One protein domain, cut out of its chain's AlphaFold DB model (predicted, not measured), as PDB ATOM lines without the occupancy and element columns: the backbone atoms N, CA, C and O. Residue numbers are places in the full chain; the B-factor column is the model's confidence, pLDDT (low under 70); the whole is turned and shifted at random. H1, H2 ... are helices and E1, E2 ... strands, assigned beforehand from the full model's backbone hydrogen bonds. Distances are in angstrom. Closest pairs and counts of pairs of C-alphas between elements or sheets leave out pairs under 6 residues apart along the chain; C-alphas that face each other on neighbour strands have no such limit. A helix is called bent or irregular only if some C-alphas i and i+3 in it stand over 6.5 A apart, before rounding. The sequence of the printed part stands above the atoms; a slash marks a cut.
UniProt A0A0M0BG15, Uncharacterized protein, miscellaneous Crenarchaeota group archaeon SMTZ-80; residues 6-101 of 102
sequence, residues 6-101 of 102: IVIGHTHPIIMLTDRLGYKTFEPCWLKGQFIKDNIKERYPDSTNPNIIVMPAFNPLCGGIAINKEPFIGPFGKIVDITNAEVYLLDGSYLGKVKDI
ATOM      1  N   ILE A   6     121.761 125.152 119.702       96.12
ATOM      2  CA  ILE A   6     123.164 125.407 119.389       96.12
ATOM      3  C   ILE A   6     123.993 124.311 120.043       96.12
ATOM      4  O   ILE A   6     123.851 124.066 121.237       96.12
ATOM      5  N   VAL A   7     124.888 123.690 119.278       96.75
ATOM      6  CA  VAL A   7     125.852 122.718 119.800       96.75
ATOM      7  C   VAL A   7     127.253 123.319 119.703       96.75
ATOM      8  O   VAL A   7     127.643 123.795 118.637       96.75
ATOM      9  N   ILE A   8     128.005 123.321 120.805       95.00
ATOM     10  CA  ILE A   8     129.371 123.861 120.873       95.00
ATOM     11  C   ILE A   8     130.344 122.855 121.481       95.00
ATOM     12  O   ILE A   8     129.951 122.035 122.303       95.00
ATOM     13  N   GLY A   9     131.617 122.953 121.095       92.62
ATOM     14  CA  GLY A   9     132.739 122.268 121.746       92.62
ATOM     15  C   GLY A   9     133.680 123.261 122.429       92.62
ATOM     16  O   GLY A   9     133.228 124.236 123.025       92.62
ATOM     17  N   HIS A  10     134.990 123.030 122.295       91.69
ATOM     18  CA  HIS A  10     136.094 123.857 122.819       91.69
ATOM     19  C   HIS A  10     136.287 123.835 124.344       91.69
ATOM     20  O   HIS A  10     137.423 123.782 124.797       91.69
ATOM     21  N   THR A  11     135.217 123.836 125.139       91.31
ATOM     22  CA  THR A  11     135.327 123.982 126.604       91.31
ATOM     23  C   THR A  11     135.655 122.688 127.343       91.31
ATOM     24  O   THR A  11     136.007 122.748 128.515       91.31
ATOM     25  N   HIS A  12     135.521 121.539 126.673       95.44
ATOM     26  CA  HIS A  12     135.800 120.205 127.218       95.44
ATOM     27  C   HIS A  12     135.170 120.013 128.616       95.44
ATOM     28  O   HIS A  12     135.890 119.875 129.606       95.44
ATOM     29  N   PRO A  13     133.831 120.085 128.734       96.19
ATOM     30  CA  PRO A  13     133.156 119.971 130.022       96.19
ATOM     31  C   PRO A  13     133.418 118.609 130.680       96.19
ATOM     32  O   PRO A  13     133.141 117.554 130.103       96.19
ATOM     33  N   ILE A  14     133.908 118.648 131.916       97.12
ATOM     34  CA  ILE A  14     133.989 117.491 132.811       97.12
ATOM     35  C   ILE A  14     133.227 117.804 134.099       97.12
ATOM     36  O   ILE A  14     133.135 118.963 134.508       97.12
ATOM     37  N   ILE A  15     132.687 116.780 134.750       97.31
ATOM     38  CA  ILE A  15     132.092 116.885 136.080       97.31
ATOM     39  C   ILE A  15     133.039 116.261 137.100       97.31
ATOM     40  O   ILE A  15     133.544 115.158 136.893       97.31
ATOM     41  N   MET A  16     133.300 116.970 138.199       97.19
ATOM     42  CA  MET A  16     134.050 116.405 139.315       97.19
ATOM     43  C   MET A  16     133.072 115.775 140.305       97.19
ATOM     44  O   MET A  16     132.186 116.464 140.811       97.19
ATOM     45  N   LEU A  17     133.262 114.493 140.601       95.75
ATOM     46  CA  LEU A  17     132.483 113.745 141.582       95.75
ATOM     47  C   LEU A  17     133.377 113.408 142.770       95.75
ATOM     48  O   LEU A  17     134.534 113.033 142.594       95.75
ATOM     49  N   THR A  18     132.844 113.554 143.982       95.38
ATOM     50  CA  THR A  18     133.565 113.202 145.211       95.38
ATOM     51  C   THR A  18     132.859 112.047 145.905       95.38
ATOM     52  O   THR A  18     131.664 112.136 146.195       95.38
ATOM     53  N   ASP A  19     133.581 110.962 146.173       94.25
ATOM     54  CA  ASP A  19     133.035 109.817 146.896       94.25
ATOM     55  C   ASP A  19     132.992 110.046 148.421       94.25
ATOM     56  O   ASP A  19     133.386 111.088 148.949       94.25
ATOM     57  N   ARG A  20     132.502 109.046 149.164       95.31
ATOM     58  CA  ARG A  20     132.370 109.120 150.630       95.31
ATOM     59  C   ARG A  20     133.708 109.144 151.375       95.31
ATOM     60  O   ARG A  20     133.730 109.530 152.540       95.31
ATOM     61  N   LEU A  21     134.789 108.702 150.735       96.62
ATOM     62  CA  LEU A  21     136.145 108.701 151.283       96.62
ATOM     63  C   LEU A  21     136.911 109.981 150.902       96.62
ATOM     64  O   LEU A  21     138.021 110.195 151.381       96.62
ATOM     65  N   GLY A  22     136.310 110.850 150.081       94.38
ATOM     66  CA  GLY A  22     136.901 112.099 149.613       94.38
ATOM     67  C   GLY A  22     137.712 111.961 148.323       94.38
ATOM     68  O   GLY A  22     138.350 112.936 147.914       94.38
ATOM     69  N   TYR A  23     137.699 110.794 147.669       96.06
ATOM     70  CA  TYR A  23     138.341 110.634 146.369       96.06
ATOM     71  C   TYR A  23     137.559 111.383 145.300       96.06
ATOM     72  O   TYR A  23     136.330 111.338 145.253       96.06
ATOM     73  N   LYS A  24     138.304 112.077 144.440       95.19
ATOM     74  CA  LYS A  24     137.764 112.864 143.337       95.19
ATOM     75  C   LYS A  24     137.947 112.106 142.035       95.19
ATOM     76  O   LYS A  24     139.077 111.755 141.693       95.19
ATOM     77  N   THR A  25     136.862 111.911 141.306       94.62
ATOM     78  CA  THR A  25     136.882 111.447 139.919       94.62
ATOM     79  C   THR A  25     136.398 112.561 139.003       94.62
ATOM     80  O   THR A  25     135.697 113.482 139.429       94.62
ATOM     81  N   PHE A  26     136.830 112.509 137.750       95.38
ATOM     82  CA  PHE A  26     136.540 113.523 136.749       95.38
ATOM     83  C   PHE A  26     136.017 112.825 135.505       95.38
ATOM     84  O   PHE A  26     136.762 112.099 134.853       95.38
ATOM     85  N   GLU A  27     134.750 113.058 135.183       95.88
ATOM     86  CA  GLU A  27     134.077 112.372 134.083       95.88
ATOM     87  C   GLU A  27     133.708 113.368 132.978       95.88
ATOM     88  O   GLU A  27     133.129 114.419 133.277       95.88
ATOM     89  N   PRO A  28     133.999 113.079 131.698       97.06
ATOM     90  CA  PRO A  28     133.468 113.856 130.586       97.06
ATOM     91  C   PRO A  28     131.941 113.866 130.606       97.06
ATOM     92  O   PRO A  28     131.298 112.837 130.820       97.06
ATOM     93  N   CYS A  29     131.353 115.033 130.357       97.44
ATOM     94  CA  CYS A  29     129.906 115.190 130.416       97.44
ATOM     95  C   CYS A  29     129.374 116.053 129.274       97.44
ATOM     96  O   CYS A  29     130.044 116.943 128.763       97.44
ATOM     97  N   TRP A  30     128.138 115.794 128.878       98.00
ATOM     98  CA  TRP A  30     127.343 116.707 128.079       98.00
ATOM     99  C   TRP A  30     126.670 117.711 129.005       98.00
ATOM    100  O   TRP A  30     126.140 117.334 130.053       98.00
ATOM    101  N   LEU A  31     126.629 118.971 128.580       97.69
ATOM    102  CA  LEU A  31     125.793 119.978 129.226       97.69
ATOM    103  C   LEU A  31     124.641 120.354 128.319       97.69
ATOM    104  O   LEU A  31     124.853 120.627 127.138       97.69
ATOM    105  N   LYS A  32     123.443 120.443 128.885       98.19
ATOM    106  CA  LYS A  32     122.267 121.000 128.220       98.19
ATOM    107  C   LYS A  32     121.747 122.165 129.048       98.19
ATOM    108  O   LYS A  32     121.400 122.000 130.211       98.19
ATOM    109  N   GLY A  33     121.700 123.353 128.465       96.75
ATOM    110  CA  GLY A  33     121.344 124.566 129.195       96.75
ATOM    111  C   GLY A  33     120.641 125.600 128.334       96.75
ATOM    112  O   GLY A  33     120.251 125.347 127.191       96.75
ATOM    113  N   GLN A  34     120.504 126.794 128.899       96.69
ATOM    114  CA  GLN A  34     119.914 127.956 128.244       96.69
ATOM    115  C   GLN A  34     120.827 129.169 128.401       96.69
ATOM    116  O   GLN A  34     121.687 129.219 129.284       96.69
ATOM    117  N   PHE A  35     120.636 130.158 127.534       96.56
ATOM    118  CA  PHE A  35     121.292 131.445 127.695       96.56
ATOM    119  C   PHE A  35     120.557 132.321 128.709       96.56
ATOM    120  O   PHE A  35     119.334 132.268 128.847       96.56
ATOM    121  N   ILE A  36     121.312 133.186 129.378       96.50
ATOM    122  CA  ILE A  36     120.768 134.299 130.150       96.50
ATOM    123  C   ILE A  36     120.147 135.272 129.142       96.50
ATOM    124  O   ILE A  36     120.862 135.855 128.321       96.50
ATOM    125  N   LYS A  37     118.817 135.414 129.183       93.69
ATOM    126  CA  LYS A  37     118.013 136.094 128.152       93.69
ATOM    127  C   LYS A  37     118.496 137.513 127.840       93.69
ATOM    128  O   LYS A  37     118.580 137.877 126.669       93.69
ATOM    129  N   ASP A  38     118.845 138.278 128.868       94.75
ATOM    130  CA  ASP A  38     119.302 139.658 128.700       94.75
ATOM    131  C   ASP A  38     120.693 139.693 128.050       94.75
ATOM    132  O   ASP A  38     120.880 140.342 127.021       94.75
ATOM    133  N   ASN A  39     121.634 138.881 128.544       95.44
ATOM    134  CA  ASN A  39     123.005 138.836 128.026       95.44
ATOM    135  C   ASN A  39     123.073 138.346 126.568       95.44
ATOM    136  O   ASN A  39     123.889 138.832 125.779       95.44
ATOM    137  N   ILE A  40     122.245 137.363 126.181       95.19
ATOM    138  CA  ILE A  40     122.222 136.884 124.791       95.19
ATOM    139  C   ILE A  40     121.595 137.910 123.854       95.19
ATOM    140  O   ILE A  40     122.050 138.024 122.720       95.19
ATOM    141  N   LYS A  41     120.588 138.663 124.309       94.56
ATOM    142  CA  LYS A  41     119.956 139.724 123.518       94.56
ATOM    143  C   LYS A  41     120.860 140.938 123.360       94.56
ATOM    144  O   LYS A  41     120.892 141.509 122.279       94.56
ATOM    145  N   GLU A  42     121.636 141.273 124.384       95.12
ATOM    146  CA  GLU A  42     122.664 142.311 124.302       95.12
ATOM    147  C   GLU A  42     123.728 141.955 123.253       95.12
ATOM    148  O   GLU A  42     124.062 142.769 122.394       95.12
ATOM    149  N   ARG A  43     124.231 140.713 123.275       93.38
ATOM    150  CA  ARG A  43     125.292 140.276 122.353       93.38
ATOM    151  C   ARG A  43     124.784 139.921 120.952       93.38
ATOM    152  O   ARG A  43     125.505 140.104 119.975       93.38
ATOM    153  N   TYR A  44     123.573 139.379 120.857       94.12
ATOM    154  CA  TYR A  44     122.932 138.933 119.621       94.12
ATOM    155  C   TYR A  44     121.450 139.360 119.622       94.12
ATOM    156  O   TYR A  44     120.575 138.553 119.960       94.12
ATOM    157  N   PRO A  45     121.140 140.603 119.208       94.88
ATOM    158  CA  PRO A  45     119.782 141.164 119.259       94.88
ATOM    159  C   PRO A  45     118.719 140.286 118.581       94.88
ATOM    160  O   PRO A  45     117.651 140.019 119.146       94.88
ATOM    161  N   ASP A  46     119.068 139.706 117.431       94.94
ATOM    162  CA  ASP A  46     118.191 138.840 116.633       94.94
ATOM    163  C   ASP A  46     118.171 137.374 117.109       94.94
ATOM    164  O   ASP A  46     117.788 136.466 116.370       94.94
ATOM    165  N   SER A  47     118.656 137.087 118.320       94.75
ATOM    166  CA  SER A  47     118.624 135.735 118.883       94.75
ATOM    167  C   SER A  47     117.197 135.288 119.211       94.75
ATOM    168  O   SER A  47     116.440 136.019 119.851       94.75
ATOM    169  N   THR A  48     116.842 134.058 118.850       94.75
ATOM    170  CA  THR A  48     115.610 133.378 119.283       94.75
ATOM    171  C   THR A  48     115.719 132.796 120.694       94.75
ATOM    172  O   THR A  48     114.780 132.160 121.154       94.75
ATOM    173  N   ASN A  49     116.836 133.037 121.395       94.12
ATOM    174  CA  ASN A  49     117.179 132.407 122.672       94.12
ATOM    175  C   ASN A  49     117.162 130.861 122.596       94.12
ATOM    176  O   ASN A  49     116.368 130.227 123.293       94.12
ATOM    177  N   PRO A  50     118.001 130.253 121.732       96.44
ATOM    178  CA  PRO A  50     118.052 128.801 121.576       96.44
ATOM    179  C   PRO A  50     118.509 128.089 122.853       96.44
ATOM    180  O   PRO A  50     119.187 128.663 123.704       96.44
ATOM    181  N   ASN A  51     118.223 126.794 122.944       96.94
ATOM    182  CA  ASN A  51     118.880 125.924 123.915       96.94
ATOM    183  C   ASN A  51     120.340 125.686 123.496       96.94
ATOM    184  O   ASN A  51     120.652 125.629 122.303       96.94
ATOM    185  N   ILE A  52     121.233 125.489 124.466       96.81
ATOM    186  CA  ILE A  52     122.641 125.178 124.211       96.81
ATOM    187  C   ILE A  52     122.982 123.758 124.657       96.81
ATOM    188  O   ILE A  52     122.563 123.312 125.725       96.81
ATOM    189  N   ILE A  53     123.764 123.065 123.837       97.88
ATOM    190  CA  ILE A  53     124.389 121.784 124.146       97.88
ATOM    191  C   ILE A  53     125.905 121.971 124.068       97.88
ATOM    192  O   ILE A  53     126.425 122.454 123.061       97.88
ATOM    193  N   VAL A  54     126.618 121.587 125.122       97.12
ATOM    194  CA  VAL A  54     128.084 121.604 125.162       97.12
ATOM    195  C   VAL A  54     128.578 120.169 125.079       97.12
ATOM    196  O   VAL A  54     128.260 119.356 125.948       97.12
ATOM    197  N   MET A  55     129.324 119.859 124.021       96.44
ATOM    198  CA  MET A  55     129.875 118.527 123.804       96.44
ATOM    199  C   MET A  55     131.176 118.331 124.600       96.44
ATOM    200  O   MET A  55     132.002 119.253 124.651       96.44
ATOM    201  N   PRO A  56     131.389 117.141 125.185       96.81
ATOM    202  CA  PRO A  56     132.656 116.776 125.805       96.81
ATOM    203  C   PRO A  56     133.769 116.632 124.760       96.81
ATOM    204  O   PRO A  56     133.524 116.567 123.552       96.81
ATOM    205  N   ALA A  57     135.015 116.565 125.226       95.25
ATOM    206  CA  ALA A  57     136.126 116.194 124.359       95.25
ATOM    207  C   ALA A  57     135.963 114.742 123.883       95.25
ATOM    208  O   ALA A  57     135.652 113.857 124.673       95.25
ATOM    209  N   PHE A  58     136.212 114.491 122.595       91.69
ATOM    210  CA  PHE A  58     136.196 113.130 122.047       91.69
ATOM    211  C   PHE A  58     137.401 112.302 122.519       91.69
ATOM    212  O   PHE A  58     137.287 111.103 122.755       91.69
ATOM    213  N   ASN A  59     138.570 112.936 122.634       92.12
ATOM    214  CA  ASN A  59     139.797 112.261 123.037       92.12
ATOM    215  C   ASN A  59     139.874 112.183 124.575       92.12
ATOM    216  O   ASN A  59     139.939 113.239 125.207       92.12
ATOM    217  N   PRO A  60     139.944 110.984 125.181       84.62
ATOM    218  CA  PRO A  60     140.019 110.828 126.636       84.62
ATOM    219  C   PRO A  60     141.323 111.364 127.246       84.62
ATOM    220  O   PRO A  60     141.398 111.567 128.452       84.62
ATOM    221  N   LEU A  61     142.357 111.603 126.430       88.19
ATOM    222  CA  LEU A  61     143.608 112.225 126.874       88.19
ATOM    223  C   LEU A  61     143.499 113.753 126.991       88.19
ATOM    224  O   LEU A  61     144.407 114.394 127.521       88.19
ATOM    225  N   CYS A  62     142.424 114.357 126.479       87.44
ATOM    226  CA  CYS A  62     142.166 115.770 126.693       87.44
ATOM    227  C   CYS A  62     141.666 115.985 128.121       87.44
ATOM    228  O   CYS A  62     140.689 115.374 128.545       87.44
ATOM    229  N   GLY A  63     142.304 116.910 128.838       85.88
ATOM    230  CA  GLY A  63     141.731 117.450 130.064       85.88
ATOM    231  C   GLY A  63     140.447 118.234 129.789       85.88
ATOM    232  O   GLY A  63     139.985 118.358 128.648       85.88
ATOM    233  N   GLY A  64     139.903 118.826 130.842       91.69
ATOM    234  CA  GLY A  64     138.693 119.621 130.750       91.69
ATOM    235  C   GLY A  64     138.496 120.511 131.960       91.69
ATOM    236  O   GLY A  64     139.301 120.499 132.889       91.69
ATOM    237  N   ILE A  65     137.427 121.295 131.919       92.81
ATOM    238  CA  ILE A  65     137.067 122.229 132.986       92.81
ATOM    239  C   ILE A  65     136.013 121.564 133.862       92.81
ATOM    240  O   ILE A  65     134.963 121.162 133.351       92.81
ATOM    241  N   ALA A  66     136.277 121.455 135.168       95.75
ATOM    242  CA  ALA A  66     135.318 120.906 136.120       95.75
ATOM    243  C   ALA A  66     134.168 121.895 136.335       95.75
ATOM    244  O   ALA A  66     134.261 122.804 137.154       95.75
ATOM    245  N   ILE A  67     133.065 121.729 135.609       95.94
ATOM    246  CA  ILE A  67     132.016 122.758 135.491       95.94
ATOM    247  C   ILE A  67     131.250 123.047 136.791       95.94
ATOM    248  O   ILE A  67     130.582 124.072 136.897       95.94
ATOM    249  N   ASN A  68     131.374 122.181 137.801       96.25
ATOM    250  CA  ASN A  68     130.834 122.374 139.150       96.25
ATOM    251  C   ASN A  68     131.851 122.968 140.148       96.25
ATOM    252  O   ASN A  68     131.548 123.110 141.337       96.25
ATOM    253  N   LYS A  69     133.068 123.294 139.697       95.38
ATOM    254  CA  LYS A  69     134.151 123.860 140.524       95.38
ATOM    255  C   LYS A  69     134.819 125.074 139.908       95.38
ATOM    256  O   LYS A  69     135.236 125.973 140.633       95.38
ATOM    257  N   GLU A  70     134.909 125.095 138.593       93.25
ATOM    258  CA  GLU A  70     135.590 126.107 137.813       93.25
ATOM    259  C   GLU A  70     134.581 126.879 136.956       93.25
ATOM    260  O   GLU A  70     133.551 126.332 136.550       93.25
ATOM    261  N   PRO A  71     134.842 128.166 136.677       90.56
ATOM    262  CA  PRO A  71     133.971 128.955 135.823       90.56
ATOM    263  C   PRO A  71     133.950 128.394 134.399       90.56
ATOM    264  O   PRO A  71     134.959 127.923 133.881       90.56
ATOM    265  N   PHE A  72     132.811 128.515 133.725       91.69
ATOM    266  CA  PHE A  72     132.703 128.165 132.313       91.69
ATOM    267  C   PHE A  72     133.409 129.218 131.447       91.69
ATOM    268  O   PHE A  72     133.022 130.390 131.419       91.69
ATOM    269  N   ILE A  73     134.467 128.806 130.749       88.38
ATOM    270  CA  ILE A  73     135.330 129.690 129.953       88.38
ATOM    271  C   ILE A  73     134.974 129.565 128.470       88.38
ATOM    272  O   ILE A  73     134.589 128.502 127.998       88.38
ATOM    273  N   GLY A  74     135.122 130.656 127.719       87.06
ATOM    274  CA  GLY A  74     135.014 130.662 126.262       87.06
ATOM    275  C   GLY A  74     134.039 131.716 125.734       87.06
ATOM    276  O   GLY A  74     133.532 132.540 126.501       87.06
ATOM    277  N   PRO A  75     133.735 131.695 124.423       87.44
ATOM    278  CA  PRO A  75     132.892 132.703 123.769       87.44
ATOM    279  C   PRO A  75     131.486 132.838 124.369       87.44
ATOM    280  O   PRO A  75     130.862 133.893 124.260       87.44
ATOM    281  N   PHE A  76     131.006 131.774 125.018       90.00
ATOM    282  CA  PHE A  76     129.691 131.687 125.647       90.00
ATOM    283  C   PHE A  76     129.736 131.741 127.187       90.00
ATOM    284  O   PHE A  76     128.687 131.714 127.828       90.00
ATOM    285  N   GLY A  77     130.929 131.890 127.779       87.25
ATOM    286  CA  GLY A  77     131.191 131.795 129.222       87.25
ATOM    287  C   GLY A  77     130.274 132.636 130.111       87.25
ATOM    288  O   GLY A  77     129.784 132.175 131.134       87.25
ATOM    289  N   LYS A  78     130.008 133.878 129.695       89.25
ATOM    290  CA  LYS A  78     129.234 134.865 130.475       89.25
ATOM    291  C   LYS A  78     127.752 134.943 130.109       89.25
ATOM    292  O   LYS A  78     127.021 135.744 130.685       89.25
ATOM    293  N   ILE A  79     127.323 134.190 129.101       94.88
ATOM    294  CA  ILE A  79     125.971 134.311 128.541       94.88
ATOM    295  C   ILE A  79     125.150 133.033 128.696       94.88
ATOM    296  O   ILE A  79     123.957 133.068 128.430       94.88
ATOM    297  N   VAL A  80     125.754 131.930 129.142       95.62
ATOM    298  CA  VAL A  80     125.066 130.666 129.441       95.62
ATOM    299  C   VAL A  80     124.796 130.569 130.940       95.62
ATOM    300  O   VAL A  80     125.688 130.828 131.747       95.62
ATOM    301  N   ASP A  81     123.585 130.158 131.317       96.38
ATOM    302  CA  ASP A  81     123.253 129.820 132.703       96.38
ATOM    303  C   ASP A  81     123.751 128.405 133.031       96.38
ATOM    304  O   ASP A  81     123.010 127.421 132.997       96.38
ATOM    305  N   ILE A  82     125.052 128.306 133.306       95.81
ATOM    306  CA  ILE A  82     125.721 127.033 133.607       95.81
ATOM    307  C   ILE A  82     125.235 126.454 134.931       95.81
ATOM    308  O   ILE A  82     125.058 125.247 135.042       95.81
ATOM    309  N   THR A  83     124.941 127.304 135.912       96.12
ATOM    310  CA  THR A  83     124.446 126.902 137.233       96.12
ATOM    311  C   THR A  83     123.174 126.052 137.136       96.12
ATOM    312  O   THR A  83     123.014 125.090 137.890       96.12
ATOM    313  N   ASN A  84     122.270 126.383 136.206       97.50
ATOM    314  CA  ASN A  84     121.041 125.623 135.964       97.50
ATOM    315  C   ASN A  84     121.128 124.621 134.800       97.50
ATOM    316  O   ASN A  84     120.115 123.977 134.517       97.50
ATOM    317  N   ALA A  85     122.285 124.471 134.149       97.81
ATOM    318  CA  ALA A  85     122.461 123.493 133.083       97.81
ATOM    319  C   ALA A  85     122.361 122.059 133.624       97.81
ATOM    320  O   ALA A  85     122.799 121.759 134.733       97.81
ATOM    321  N   GLU A  86     121.769 121.180 132.829       98.56
ATOM    322  CA  GLU A  86     121.657 119.746 133.065       98.56
ATOM    323  C   GLU A  86     122.952 119.036 132.659       98.56
ATOM    324  O   GLU A  86     123.532 119.357 131.617       98.56
ATOM    325  N   VAL A  87     123.371 118.051 133.454       98.44
ATOM    326  CA  VAL A  87     124.587 117.259 133.230       98.44
ATOM    327  C   VAL A  87     124.218 115.822 132.867       98.44
ATOM    328  O   VAL A  87     123.483 115.161 133.604       98.44
ATOM    329  N   TYR A  88     124.776 115.331 131.761       98.50
ATOM    330  CA  TYR A  88     124.652 113.938 131.331       98.50
ATOM    331  C   TYR A  88     126.037 113.326 131.125       98.50
ATOM    332  O   TYR A  88     126.894 113.936 130.487       98.50
ATOM    333  N   LEU A  89     126.271 112.121 131.638       97.25
ATOM    334  CA  LEU A  89     127.495 111.369 131.351       97.25
ATOM    335  C   LEU A  89     127.452 110.755 129.945       97.25
ATOM    336  O   LEU A  89     126.412 110.735 129.281       97.25
ATOM    337  N   LEU A  90     128.597 110.255 129.473       96.06
ATOM    338  CA  LEU A  90     128.717 109.644 128.141       96.06
ATOM    339  C   LEU A  90     127.855 108.386 127.960       96.06
ATOM    340  O   LEU A  90     127.482 108.065 126.835       96.06
ATOM    341  N   ASP A  91     127.531 107.696 129.052       96.31
ATOM    342  CA  ASP A  91     126.649 106.525 129.070       96.31
ATOM    343  C   ASP A  91     125.149 106.890 129.072       96.31
ATOM    344  O   ASP A  91     124.295 106.004 129.053       96.31
ATOM    345  N   GLY A  92     124.816 108.187 129.077       96.81
ATOM    346  CA  GLY A  92     123.447 108.698 129.124       96.81
ATOM    347  C   GLY A  92     122.900 108.927 130.536       96.81
ATOM    348  O   GLY A  92     121.767 109.397 130.668       96.81
ATOM    349  N   SER A  93     123.674 108.651 131.591       97.81
ATOM    350  CA  SER A  93     123.257 108.897 132.974       97.81
ATOM    351  C   SER A  93     123.009 110.386 133.224       97.81
ATOM    352  O   SER A  93     123.900 111.212 133.021       97.81
ATOM    353  N   TYR A  94     121.813 110.735 133.701       98.25
ATOM    354  CA  TYR A  94     121.458 112.101 134.099       98.25
ATOM    355  C   TYR A  94     121.851 112.361 135.557       98.25
ATOM    356  O   TYR A  94     121.378 111.668 136.458       98.25
ATOM    357  N   LEU A  95     122.687 113.376 135.795       97.75
ATOM    358  CA  LEU A  95     123.201 113.700 137.134       97.75
ATOM    359  C   LEU A  95     122.462 114.854 137.829       97.75
ATOM    360  O   LEU A  95     122.742 115.140 138.991       97.75
ATOM    361  N   GLY A  96     121.525 115.518 137.150       98.12
ATOM    362  CA  GLY A  96     120.858 116.711 137.672       98.12
ATOM    363  C   GLY A  96     121.428 118.008 137.104       98.12
ATOM    364  O   GLY A  96     122.065 118.019 136.046       98.12
ATOM    365  N   LYS A  97     121.179 119.121 137.804       98.19
ATOM    366  CA  LYS A  97     121.741 120.425 137.438       98.19
ATOM    367  C   LYS A  97     123.127 120.600 138.039       98.19
ATOM    368  O   LYS A  97     123.388 120.106 139.131       98.19
ATOM    369  N   VAL A  98     123.979 121.388 137.386       97.62
ATOM    370  CA  VAL A  98     125.348 121.678 137.857       97.62
ATOM    371  C   VAL A  98     125.380 122.097 139.328       97.62
ATOM    372  O   VAL A  98     126.170 121.565 140.103       97.62
ATOM    373  N   LYS A  99     124.493 123.012 139.736       96.81
ATOM    374  CA  LYS A  99     124.414 123.506 141.122       96.81
ATOM    375  C   LYS A  99     124.088 122.441 142.172       96.81
ATOM    376  O   LYS A  99     124.358 122.663 143.351       96.81
ATOM    377  N   ASP A 100     123.488 121.329 141.760       96.50
ATOM    378  CA  ASP A 100     123.059 120.255 142.653       96.50
ATOM    379  C   ASP A 100     124.176 119.204 142.848       96.50
ATOM    380  O   ASP A 100     124.078 118.355 143.735       96.50
ATOM    381  N   ILE A 101     125.263 119.281 142.066       94.75
ATOM    382  CA  ILE A 101     126.376 118.321 142.061       94.75
ATOM    383  C   ILE A 101     127.580 118.910 142.811       94.75
ATOM    384  O   ILE A 101     128.222 119.861 142.358       94.75
TER     385      ILE A 101
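AT A GLANCE: This is residues 6 to 101 of the 102 residues of an uncharacterized protein of miscellaneous Crenarchaeota group archaeon SMTZ-80 (UniProt A0A0M0BG15). A strongly twisted, branched sheet is built round one long bent strand, E3, with the E2 and E3 hairpin reaching toward one end of the long axis and the short helix H1 near the opposite end. E4 with E1 beyond it lies to one side of E3, the E5 and E6 hairpin to the other, and the long stretch from 55 to 85 loops back over one face of the sheet, where residues 65 to 66 pair with E2. The printed part has 96 residues, with one named helix and six named strands in the order E1, E2, E3, H1, E4, E5, E6; the sheet is mixed and has no single order of strands. The class is mostly strand, though under half of the residues are in named elements. The whole is compact, with a radius of gyration of the C-alphas of 13.7 A, yet elongated, spanning 48 by 27 by 22 A.

HOW THE PARTS SIT: E1, residues 6 to 8, is an edge strand parallel to E4, residues 51 to 54, at 16 degrees; N 6 and O 51 are 2.9 A apart, within hydrogen-bond range. E2, residues 13 to 18, and E3, residues 24 to 34, form an antiparallel hairpin, with N 15 and O 27 at 2.8 A. E3 bends by 67 degrees at residue 28, and its pairing is staggered: E2 is beside residues 24 to 29 and E4 beside 30 to 34 on one side, while E5, residues 86 to 89, is beside 29 to 32 on the other side. E3 and E4 are antiparallel, with N 54 and O 31 at 2.8 A. E3 and E5 are antiparallel, with N 30 and O 88 at 2.8 A. E5 and the edge strand E6, residues 94 to 97, form an antiparallel hairpin, with N 87 and O 96 at 2.9 A. H1, residues 37 to 43, is not on the sheet and has every O i to N i+4 pair within hydrogen-bond range; it is apart from E1, E2, E5 and E6.

IN THESE COORDINATES: E1 begins at C-alpha 6, (123.164, 125.407, 119.389). E2 is 16.6 A long from first to last C-alpha, and E3, the longest strand, is 27.8 A, ending at C-alpha 34, (119.914, 127.956, 128.244). H1 and E4 are each 10.2 A long, and E5 is 10.4 A. E6 ends at C-alpha 97, (121.741, 120.425, 137.438).

THE WHOLE: The two C-alphas farthest apart, those of Leu 21 and Asp 46, are 49.3 A from each other. The printed part has no cut. The link from E4 to E5, 31 residues, is long. The mean pLDDT of the printed part is 94.9, and no printed residue is under 70.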